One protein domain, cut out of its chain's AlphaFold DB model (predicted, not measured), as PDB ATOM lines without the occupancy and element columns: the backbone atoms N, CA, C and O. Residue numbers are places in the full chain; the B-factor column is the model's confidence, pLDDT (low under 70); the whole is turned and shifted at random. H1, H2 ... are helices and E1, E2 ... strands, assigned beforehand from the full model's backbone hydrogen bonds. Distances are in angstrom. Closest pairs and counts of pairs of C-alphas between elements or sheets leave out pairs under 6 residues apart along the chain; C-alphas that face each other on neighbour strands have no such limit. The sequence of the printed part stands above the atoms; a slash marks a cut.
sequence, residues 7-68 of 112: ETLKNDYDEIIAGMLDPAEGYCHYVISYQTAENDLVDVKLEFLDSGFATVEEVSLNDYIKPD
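What this domain is: This is residues 7 to 68 of the 112 residues of an uncharacterized protein of Oscillibacter valericigenes (strain DSM 18026 / NBRC 101213 / Sjm18-20) (UniProt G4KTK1). A long, twisted ribbon of three antiparallel strands, E1, E2 and E3, makes the body, with the short E3 beside part of E2. One helix, H1, stands free beyond one end of this ribbon, joined to it by residues 18 to 26. The 62 printed residues hold H1, E1, E2 and E3 in that order along the chain, the sheet's order is E1 - E2 - E3, and the class is mixed, helices and strands. The whole is loose and elongated, with a radius of gyration of the C-alphas of 14.7 A and spans of 43 by 25 by 17 A.

How they stand to each other: The sheet is a meander, each strand the antiparallel neighbour of the one before: E1, residues 27 to 37, E2, residues 40 to 50, and E3, residues 55 to 60. E1 and E2 form a hairpin, their directions at 162 degrees; C-alphas 34 and 44 face each other at 4.4 A, and N 33 and O 45 are within hydrogen-bond range at 2.9 A. E2 and E3 form a hairpin too, at 149 degrees; C-alphas 47 and 58 face each other at 4.6 A, and N 48 and O 57 are within hydrogen-bond range at 2.8 A. E1 and E3 are the edge strands. H1, residues 7 to 17, is not on the sheet, and it is apart from E2 and from E3. In H1 every O i to N i+4 pair is within hydrogen-bond range.

Where its parts are: E1 is 30.4 A long from first to last C-alpha, beginning at C-alpha 27 (217.202, 151.203, 198.833). E2 is 30.2 A long and E3 13.5 A, ending at C-alpha 60 (205.198, 163.359, 203.519). H1 is 15.2 A long and begins at C-alpha 7 (237.377, 155.751, 199.525).

The domain as a whole: The C-alphas of Glu 7 and Glu 38, the two farthest apart, are 43.9 A from each other. Residues 7 to 24, of which 7 to 17 belong to H1, stand free. The printed part has no cut; the links E1 to E2 and E2 to E3 are tight, and H1 to E1 is short. The mean pLDDT of the printed part is 76.8, with residues 17 to 29 and 67 to 68 under 70.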
ATOM      1  N   GLU A   7     237.282 156.001 198.083       80.69
ATOM      2  CA  GLU A   7     237.377 155.751 199.525       80.69
ATOM      3  C   GLU A   7     236.765 156.889 200.350       80.69
ATOM      4  O   GLU A   7     236.014 156.622 201.286       80.69
ATOM      5  N   THR A   8     237.026 158.147 199.983       82.44
ATOM      6  CA  THR A   8     236.443 159.325 200.646       82.44
ATOM      7  C   THR A   8     234.926 159.321 200.510       82.44
ATOM      8  O   THR A   8     234.218 159.466 201.497       82.44
ATOM      9  N   LEU A   9     234.420 159.052 199.305       79.00
ATOM     10  CA  LEU A   9     232.987 159.031 199.019       79.00
ATOM     11  C   LEU A   9     232.255 157.919 199.780       79.00
ATOM     12  O   LEU A   9     231.114 158.095 200.197       79.00
ATOM     13  N   LYS A  10     232.919 156.775 199.975       78.31
ATOM     14  CA  LYS A  10     232.379 155.672 200.768       78.31
ATOM     15  C   LYS A  10     232.348 156.007 202.258       78.31
ATOM     16  O   LYS A  10     231.336 155.759 202.899       78.31
ATOM     17  N   ASN A  11     233.419 156.598 202.784       81.31
ATOM     18  CA  ASN A  11     233.463 157.026 204.182       81.31
ATOM     19  C   ASN A  11     232.429 158.123 204.467       81.31
ATOM     20  O   ASN A  11     231.730 158.039 205.469       81.31
ATOM     21  N   ASP A  12     232.276 159.095 203.564       78.62
ATOM     22  CA  ASP A  12     231.263 160.149 203.681       78.62
ATOM     23  C   ASP A  12     229.848 159.562 203.624       78.62
ATOM     24  O   ASP A  12     228.980 159.954 204.401       78.62
ATOM     25  N   TYR A  13     229.602 158.592 202.735       73.88
ATOM     26  CA  TYR A  13     228.331 157.868 202.699       73.88
ATOM     27  C   TYR A  13     228.066 157.141 204.024       73.88
ATOM     28  O   TYR A  13     226.990 157.302 204.592       73.88
ATOM     29  N   ASP A  14     229.045 156.401 204.547       76.25
ATOM     30  CA  ASP A  14     228.912 155.671 205.811       76.25
ATOM     31  C   ASP A  14     228.688 156.628 207.007       76.25
ATOM     32  O   ASP A  14     227.881 156.330 207.892       76.25
ATOM     33  N   GLU A  15     229.330 157.805 207.018       79.19
ATOM     34  CA  GLU A  15     229.111 158.857 208.025       79.19
ATOM     35  C   GLU A  15     227.730 159.519 207.913       79.19
ATOM     36  O   GLU A  15     227.088 159.760 208.937       79.19
ATOM     37  N   ILE A  16     227.255 159.806 206.696       73.88
ATOM     38  CA  ILE A  16     225.937 160.419 206.457       73.88
ATOM     39  C   ILE A  16     224.818 159.438 206.807       73.88
ATOM     40  O   ILE A  16     223.820 159.823 207.418       73.88
ATOM     41  N   ILE A  17     224.976 158.177 206.408       69.06
ATOM     42  CA  ILE A  17     223.969 157.139 206.609       69.06
ATOM     43  C   ILE A  17     223.945 156.698 208.070       69.06
ATOM     44  O   ILE A  17     222.867 156.389 208.569       69.06
ATOM     45  N   ALA A  18     225.088 156.698 208.772       69.19
ATOM     46  CA  ALA A  18     225.200 156.448 210.214       69.19
ATOM     47  C   ALA A  18     224.395 155.223 210.715       69.19
ATOM     48  O   ALA A  18     223.903 155.206 211.844       69.19
ATOM     49  N   GLY A  19     224.228 154.202 209.866       64.25
ATOM     50  CA  GLY A  19     223.425 153.007 210.154       64.25
ATOM     51  C   GLY A  19     221.904 153.216 210.198       64.25
ATOM     52  O   GLY A  19     221.200 152.340 210.691       64.25
ATOM     53  N   MET A  20     221.387 154.350 209.715       58.06
ATOM     54  CA  MET A  20     219.947 154.611 209.569       58.06
ATOM     55  C   MET A  20     219.343 153.963 208.318       58.06
ATOM     56  O   MET A  20     218.143 153.717 208.291       58.06
ATOM     57  N   LEU A  21     220.163 153.690 207.301       60.03
ATOM     58  CA  LEU A  21     219.787 152.941 206.103       60.03
ATOM     59  C   LEU A  21     220.639 151.673 206.044       60.03
ATOM     60  O   LEU A  21     221.866 151.761 206.117       60.03
ATOM     61  N   ASP A  22     220.007 150.508 205.909       60.47
ATOM     62  CA  ASP A  22     220.721 149.259 205.648       60.47
ATOM     63  C   ASP A  22     220.929 149.114 204.127       60.47
ATOM     64  O   ASP A  22     219.953 148.978 203.383       60.47
ATOM     65  N   PRO A  23     222.179 149.119 203.620       59.16
ATOM     66  CA  PRO A  23     222.459 148.908 202.199       59.16
ATOM     67  C   PRO A  23     221.941 147.556 201.680       59.16
ATOM     68  O   PRO A  23     221.828 147.360 200.470       59.16
ATOM     69  N   ALA A  24     221.650 146.608 202.581       56.91
ATOM     70  CA  ALA A  24     221.093 145.304 202.245       56.91
ATOM     71  C   ALA A  24     219.578 145.326 201.955       56.91
ATOM     72  O   ALA A  24     219.069 144.351 201.401       56.91
ATOM     73  N   GLU A  25     218.862 146.410 202.277       58.22
ATOM     74  CA  GLU A  25     217.415 146.529 202.035       58.22
ATOM     75  C   GLU A  25     217.054 146.921 200.586       58.22
ATOM     76  O   GLU A  25     215.881 146.949 200.227       58.22
ATOM     77  N   GLY A  26     218.047 147.160 199.717       56.47
ATOM     78  CA  GLY A  26     217.825 147.442 198.288       56.47
ATOM     79  C   GLY A  26     217.482 148.903 197.967       56.47
ATOM     80  O   GLY A  26     217.332 149.261 196.797       56.47
ATOM     81  N   TYR A  27     217.427 149.766 198.982       58.53
ATOM     82  CA  TYR A  27     217.202 151.203 198.833       58.53
ATOM     83  C   TYR A  27     218.505 151.926 198.499       58.53
ATOM     84  O   TYR A  27     219.263 152.327 199.378       58.53
ATOM     85  N   CYS A  28     218.777 152.107 197.209       59.62
ATOM     86  CA  CYS A  28     219.949 152.871 196.769       59.62
ATOM     87  C   CYS A  28     219.654 154.366 196.596       59.62
ATOM     88  O   CYS A  28     220.584 155.175 196.565       59.62
ATOM     89  N   HIS A  29     218.383 154.750 196.451       67.50
ATOM     90  CA  HIS A  29     218.024 156.097 196.022       67.50
ATOM     91  C   HIS A  29     216.826 156.630 196.805       67.50
ATOM     92  O   HIS A  29     215.797 155.973 196.905       67.50
ATOM     93  N   TYR A  30     216.955 157.848 197.326       73.94
ATOM     94  CA  TYR A  30     215.830 158.641 197.804       73.94
ATOM     95  C   TYR A  30     215.721 159.895 196.940       73.94
ATOM     96  O   TYR A  30     216.730 160.496 196.559       73.94
ATOM     97  N   VAL A  31     214.497 160.279 196.601       83.06
ATOM     98  CA  VAL A  31     214.207 161.481 195.819       83.06
ATOM     99  C   VAL A  31     213.255 162.349 196.619       83.06
ATOM    100  O   VAL A  31     212.299 161.861 197.210       83.06
ATOM    101  N   ILE A  32     213.530 163.649 196.643       86.19
ATOM    102  CA  ILE A  32     212.616 164.632 197.219       86.19
ATOM    103  C   ILE A  32     211.830 165.243 196.065       86.19
ATOM    104  O   ILE A  32     212.393 165.974 195.243       86.19
ATOM    105  N   SER A  33     210.541 164.926 195.993       87.25
ATOM    106  CA  SER A  33     209.605 165.527 195.051       87.25
ATOM    107  C   SER A  33     208.899 166.699 195.729       87.25
ATOM    108  O   SER A  33     208.561 166.658 196.913       87.25
ATOM    109  N   TYR A  34     208.735 167.801 195.000       89.00
ATOM    110  CA  TYR A  34     208.049 168.975 195.517       89.00
ATOM    111  C   TYR A  34     207.154 169.608 194.462       89.00
ATOM    112  O   TYR A  34     207.492 169.662 193.276       89.00
ATOM    113  N   GLN A  35     206.016 170.114 194.918       87.94
ATOM    114  CA  GLN A  35     205.064 170.844 194.104       87.94
ATOM    115  C   GLN A  35     205.005 172.295 194.564       87.94
ATOM    116  O   GLN A  35     204.848 172.587 195.752       87.94
ATOM    117  N   THR A  36     205.096 173.211 193.605       85.31
ATOM    118  CA  THR A  36     204.938 174.643 193.842       85.31
ATOM    119  C   THR A  36     203.711 175.181 193.114       85.31
ATOM    120  O   THR A  36     203.371 174.732 192.017       85.31
ATOM    121  N   ALA A  37     203.040 176.153 193.722       85.00
ATOM    122  CA  ALA A  37     201.974 176.934 193.102       85.00
ATOM    123  C   ALA A  37     202.106 178.385 193.561       85.00
ATOM    124  O   ALA A  37     202.368 178.621 194.731       85.00
ATOM    125  N   GLU A  38     201.948 179.352 192.654       80.31
ATOM    126  CA  GLU A  38     201.916 180.787 193.002       80.31
ATOM    127  C   GLU A  38     203.087 181.240 193.907       80.31
ATOM    128  O   GLU A  38     202.925 182.002 194.860       80.31
ATOM    129  N   ASN A  39     204.301 180.763 193.599       74.25
ATOM    130  CA  ASN A  39     205.524 181.000 194.377       74.25
ATOM    131  C   ASN A  39     205.534 180.402 195.799       74.25
ATOM    132  O   ASN A  39     206.426 180.736 196.578       74.25
ATOM    133  N   ASP A  40     204.592 179.531 196.141       75.62
ATOM    134  CA  ASP A  40     204.541 178.815 197.411       75.62
ATOM    135  C   ASP A  40     204.809 177.322 197.229       75.62
ATOM    136  O   ASP A  40     204.444 176.705 196.224       75.62
ATOM    137  N   LEU A  41     205.490 176.747 198.219       82.38
ATOM    138  CA  LEU A  41     205.729 175.315 198.328       82.38
ATOM    139  C   LEU A  41     204.465 174.666 198.894       82.38
ATOM    140  O   LEU A  41     204.119 174.894 200.052       82.38
ATOM    141  N   VAL A  42     203.755 173.914 198.057       84.69
ATOM    142  CA  VAL A  42     202.440 173.344 198.386       84.69
ATOM    143  C   VAL A  42     202.579 171.957 198.994       84.69
ATOM    144  O   VAL A  42     201.861 171.623 199.932       84.69
ATOM    145  N   ASP A  43     203.487 171.158 198.446       86.44
ATOM    146  CA  ASP A  43     203.650 169.755 198.807       86.44
ATOM    147  C   ASP A  43     205.122 169.365 198.678       86.44
ATOM    148  O   ASP A  43     205.797 169.770 197.726       86.44
ATOM    149  N   VAL A  44     205.622 168.604 199.643       88.31
ATOM    150  CA  VAL A  44     206.969 168.036 199.663       88.31
ATOM    151  C   VAL A  44     206.869 166.606 200.150       88.31
ATOM    152  O   VAL A  44     206.350 166.330 201.233       88.31
ATOM    153  N   LYS A  45     207.425 165.695 199.364       90.25
ATOM    154  CA  LYS A  45     207.423 164.265 199.634       90.25
ATOM    155  C   LYS A  45     208.820 163.708 199.452       90.25
ATOM    156  O   LYS A  45     209.604 164.188 198.635       90.25
ATOM    157  N   LEU A  46     209.135 162.705 200.253       86.50
ATOM    158  CA  LEU A  46     210.360 161.935 200.165       86.50
ATOM    159  C   LEU A  46     209.994 160.525 199.720       86.50
ATOM    160  O   LEU A  46     209.248 159.826 200.397       86.50
ATOM    161  N   GLU A  47     210.501 160.135 198.561       86.44
ATOM    162  CA  GLU A  47     210.233 158.851 197.929       86.44
ATOM    163  C   GLU A  47     211.488 157.985 198.002       86.44
ATOM    164  O   GLU A  47     212.549 158.365 197.499       86.44
ATOM    165  N   PHE A  48     211.365 156.814 198.622       82.62
ATOM    166  CA  PHE A  48     212.397 155.786 198.621       82.62
ATOM    167  C   PHE A  48     212.217 154.896 197.397       82.62
ATOM    168  O   PHE A  48     211.133 154.356 197.155       82.62
ATOM    169  N   LEU A  49     213.286 154.749 196.622       82.25
ATOM    170  CA  LEU A  49     213.300 154.011 195.371       82.25
ATOM    171  C   LEU A  49     214.155 152.744 195.498       82.25
ATOM    172  O   LEU A  49     215.267 152.772 196.033       82.25
ATOM    173  N   ASP A  50     213.649 151.646 194.941       77.12
ATOM    174  CA  ASP A  50     214.425 150.421 194.709       77.12
ATOM    175  C   ASP A  50     215.456 150.645 193.581       77.12
ATOM    176  O   ASP A  50     215.383 151.601 192.804       77.12
ATOM    177  N   SER A  51     216.398 149.719 193.437       75.44
ATOM    178  CA  SER A  51     217.318 149.539 192.308       75.44
ATOM    179  C   SER A  51     216.668 149.655 190.915       75.44
ATOM    180  O   SER A  51     217.337 150.025 189.949       75.44
ATOM    181  N   GLY A  52     215.366 149.371 190.802       78.44
ATOM    182  CA  GLY A  52     214.563 149.555 189.589       78.44
ATOM    183  C   GLY A  52     213.923 150.940 189.417       78.44
ATOM    184  O   GLY A  52     213.114 151.101 188.507       78.44
ATOM    185  N   PHE A  53     214.237 151.913 190.279       71.94
ATOM    186  CA  PHE A  53     213.577 153.227 190.374       71.94
ATOM    187  C   PHE A  53     212.065 153.159 190.640       71.94
ATOM    188  O   PHE A  53     211.326 154.091 190.326       71.94
ATOM    189  N   ALA A  54     211.588 152.054 191.212       79.25
ATOM    190  CA  ALA A  54     210.209 151.934 191.661       79.25
ATOM    191  C   ALA A  54     210.068 152.527 193.067       79.25
ATOM    192  O   ALA A  54     210.901 152.241 193.926       79.25
ATOM    193  N   THR A  55     209.016 153.312 193.302       82.06
ATOM    194  CA  THR A  55     208.681 153.832 194.632       82.06
ATOM    195  C   THR A  55     208.286 152.686 195.549       82.06
ATOM    196  O   THR A  55     207.332 151.958 195.268       82.06
ATOM    197  N   VAL A  56     209.026 152.526 196.639       81.94
ATOM    198  CA  VAL A  56     208.748 151.517 197.664       81.94
ATOM    199  C   VAL A  56     208.035 152.138 198.852       81.94
ATOM    200  O   VAL A  56     207.071 151.566 199.358       81.94
ATOM    201  N   GLU A  57     208.464 153.331 199.254       80.38
ATOM    202  CA  GLU A  57     207.870 154.065 200.362       80.38
ATOM    203  C   GLU A  57     207.846 155.565 200.062       80.38
ATOM    204  O   GLU A  57     208.743 156.103 199.414       80.38
ATOM    205  N   GLU A  58     206.793 156.231 200.529       86.81
ATOM    206  CA  GLU A  58     206.582 157.666 200.379       86.81
ATOM    207  C   GLU A  58     206.309 158.267 201.760       86.81
ATOM    208  O   GLU A  58     205.386 157.854 202.466       86.81
ATOM    209  N   VAL A  59     207.111 159.261 202.136       85.69
ATOM    210  CA  VAL A  59     206.992 159.996 203.394       85.69
ATOM    211  C   VAL A  59     206.660 161.449 203.081       85.69
ATOM    212  O   VAL A  59     207.403 162.136 202.384       85.69
ATOM    213  N   SER A  60     205.542 161.940 203.616       86.00
ATOM    214  CA  SER A  60     205.198 163.359 203.519       86.00
ATOM    215  C   SER A  60     206.123 164.191 204.404       86.00
ATOM    216  O   SER A  60     206.295 163.897 205.587       86.00
ATOM    217  N   LEU A  61     206.690 165.254 203.837       86.12
ATOM    218  CA  LEU A  61     207.496 166.245 204.549       86.12
ATOM    219  C   LEU A  61     206.736 167.564 204.754       86.12
ATOM    220  O   LEU A  61     207.332 168.563 205.160       86.12
ATOM    221  N   ASN A  62     205.423 167.580 204.512       83.88
ATOM    222  CA  ASN A  62     204.606 168.792 204.595       83.88
ATOM    223  C   ASN A  62     204.607 169.433 205.985       83.88
ATOM    224  O   ASN A  62     204.549 170.655 206.092       83.88
ATOM    225  N   ASP A  63     204.758 168.636 207.041       80.31
ATOM    226  CA  ASP A  63     204.837 169.131 208.420       80.31
ATOM    227  C   ASP A  63     206.069 170.025 208.666       80.31
ATOM    228  O   ASP A  63     206.104 170.805 209.619       80.31
ATOM    229  N   TYR A  64     207.081 169.944 207.794       77.81
ATOM    230  CA  TYR A  64     208.283 170.776 207.848       77.81
ATOM    231  C   TYR A  64     208.172 172.059 207.019       77.81
ATOM    232  O   TYR A  64     209.041 172.932 207.135       77.81
ATOM    233  N   ILE A  65     207.118 172.210 206.209       78.06
ATOM    234  CA  ILE A  65     206.876 173.431 205.439       78.06
ATOM    235  C   ILE A  65     206.478 174.528 206.424       78.06
ATOM    236  O   ILE A  65     205.372 174.560 206.963       78.06
ATOM    237  N   LYS A  66     207.404 175.456 206.677       76.00
ATOM    238  CA  LYS A  66     207.107 176.667 207.440       76.00
ATOM    239  C   LYS A  66     206.443 177.681 206.510       76.00
ATOM    240  O   LYS A  66     207.084 178.078 205.537       76.00
ATOM    241  N   PRO A  67     205.211 178.133 206.806       68.44
ATOM    242  CA  PRO A  67     204.592 179.213 206.054       68.44
ATOM    243  C   PRO A  67     205.468 180.462 206.131       68.44
ATOM    244  O   PRO A  67     205.940 180.828 207.213       68.44
ATOM    245  N   ASP A  68     205.671 181.135 205.001       69.19
ATOM    246  CA  ASP A  68     206.336 182.431 204.999       69.19
ATOM    247  C   ASP A  68     205.369 183.512 205.508       69.19
ATOM    248  O   ASP A  68     204.614 184.135 204.758       69.19
TER     249      ASP A  68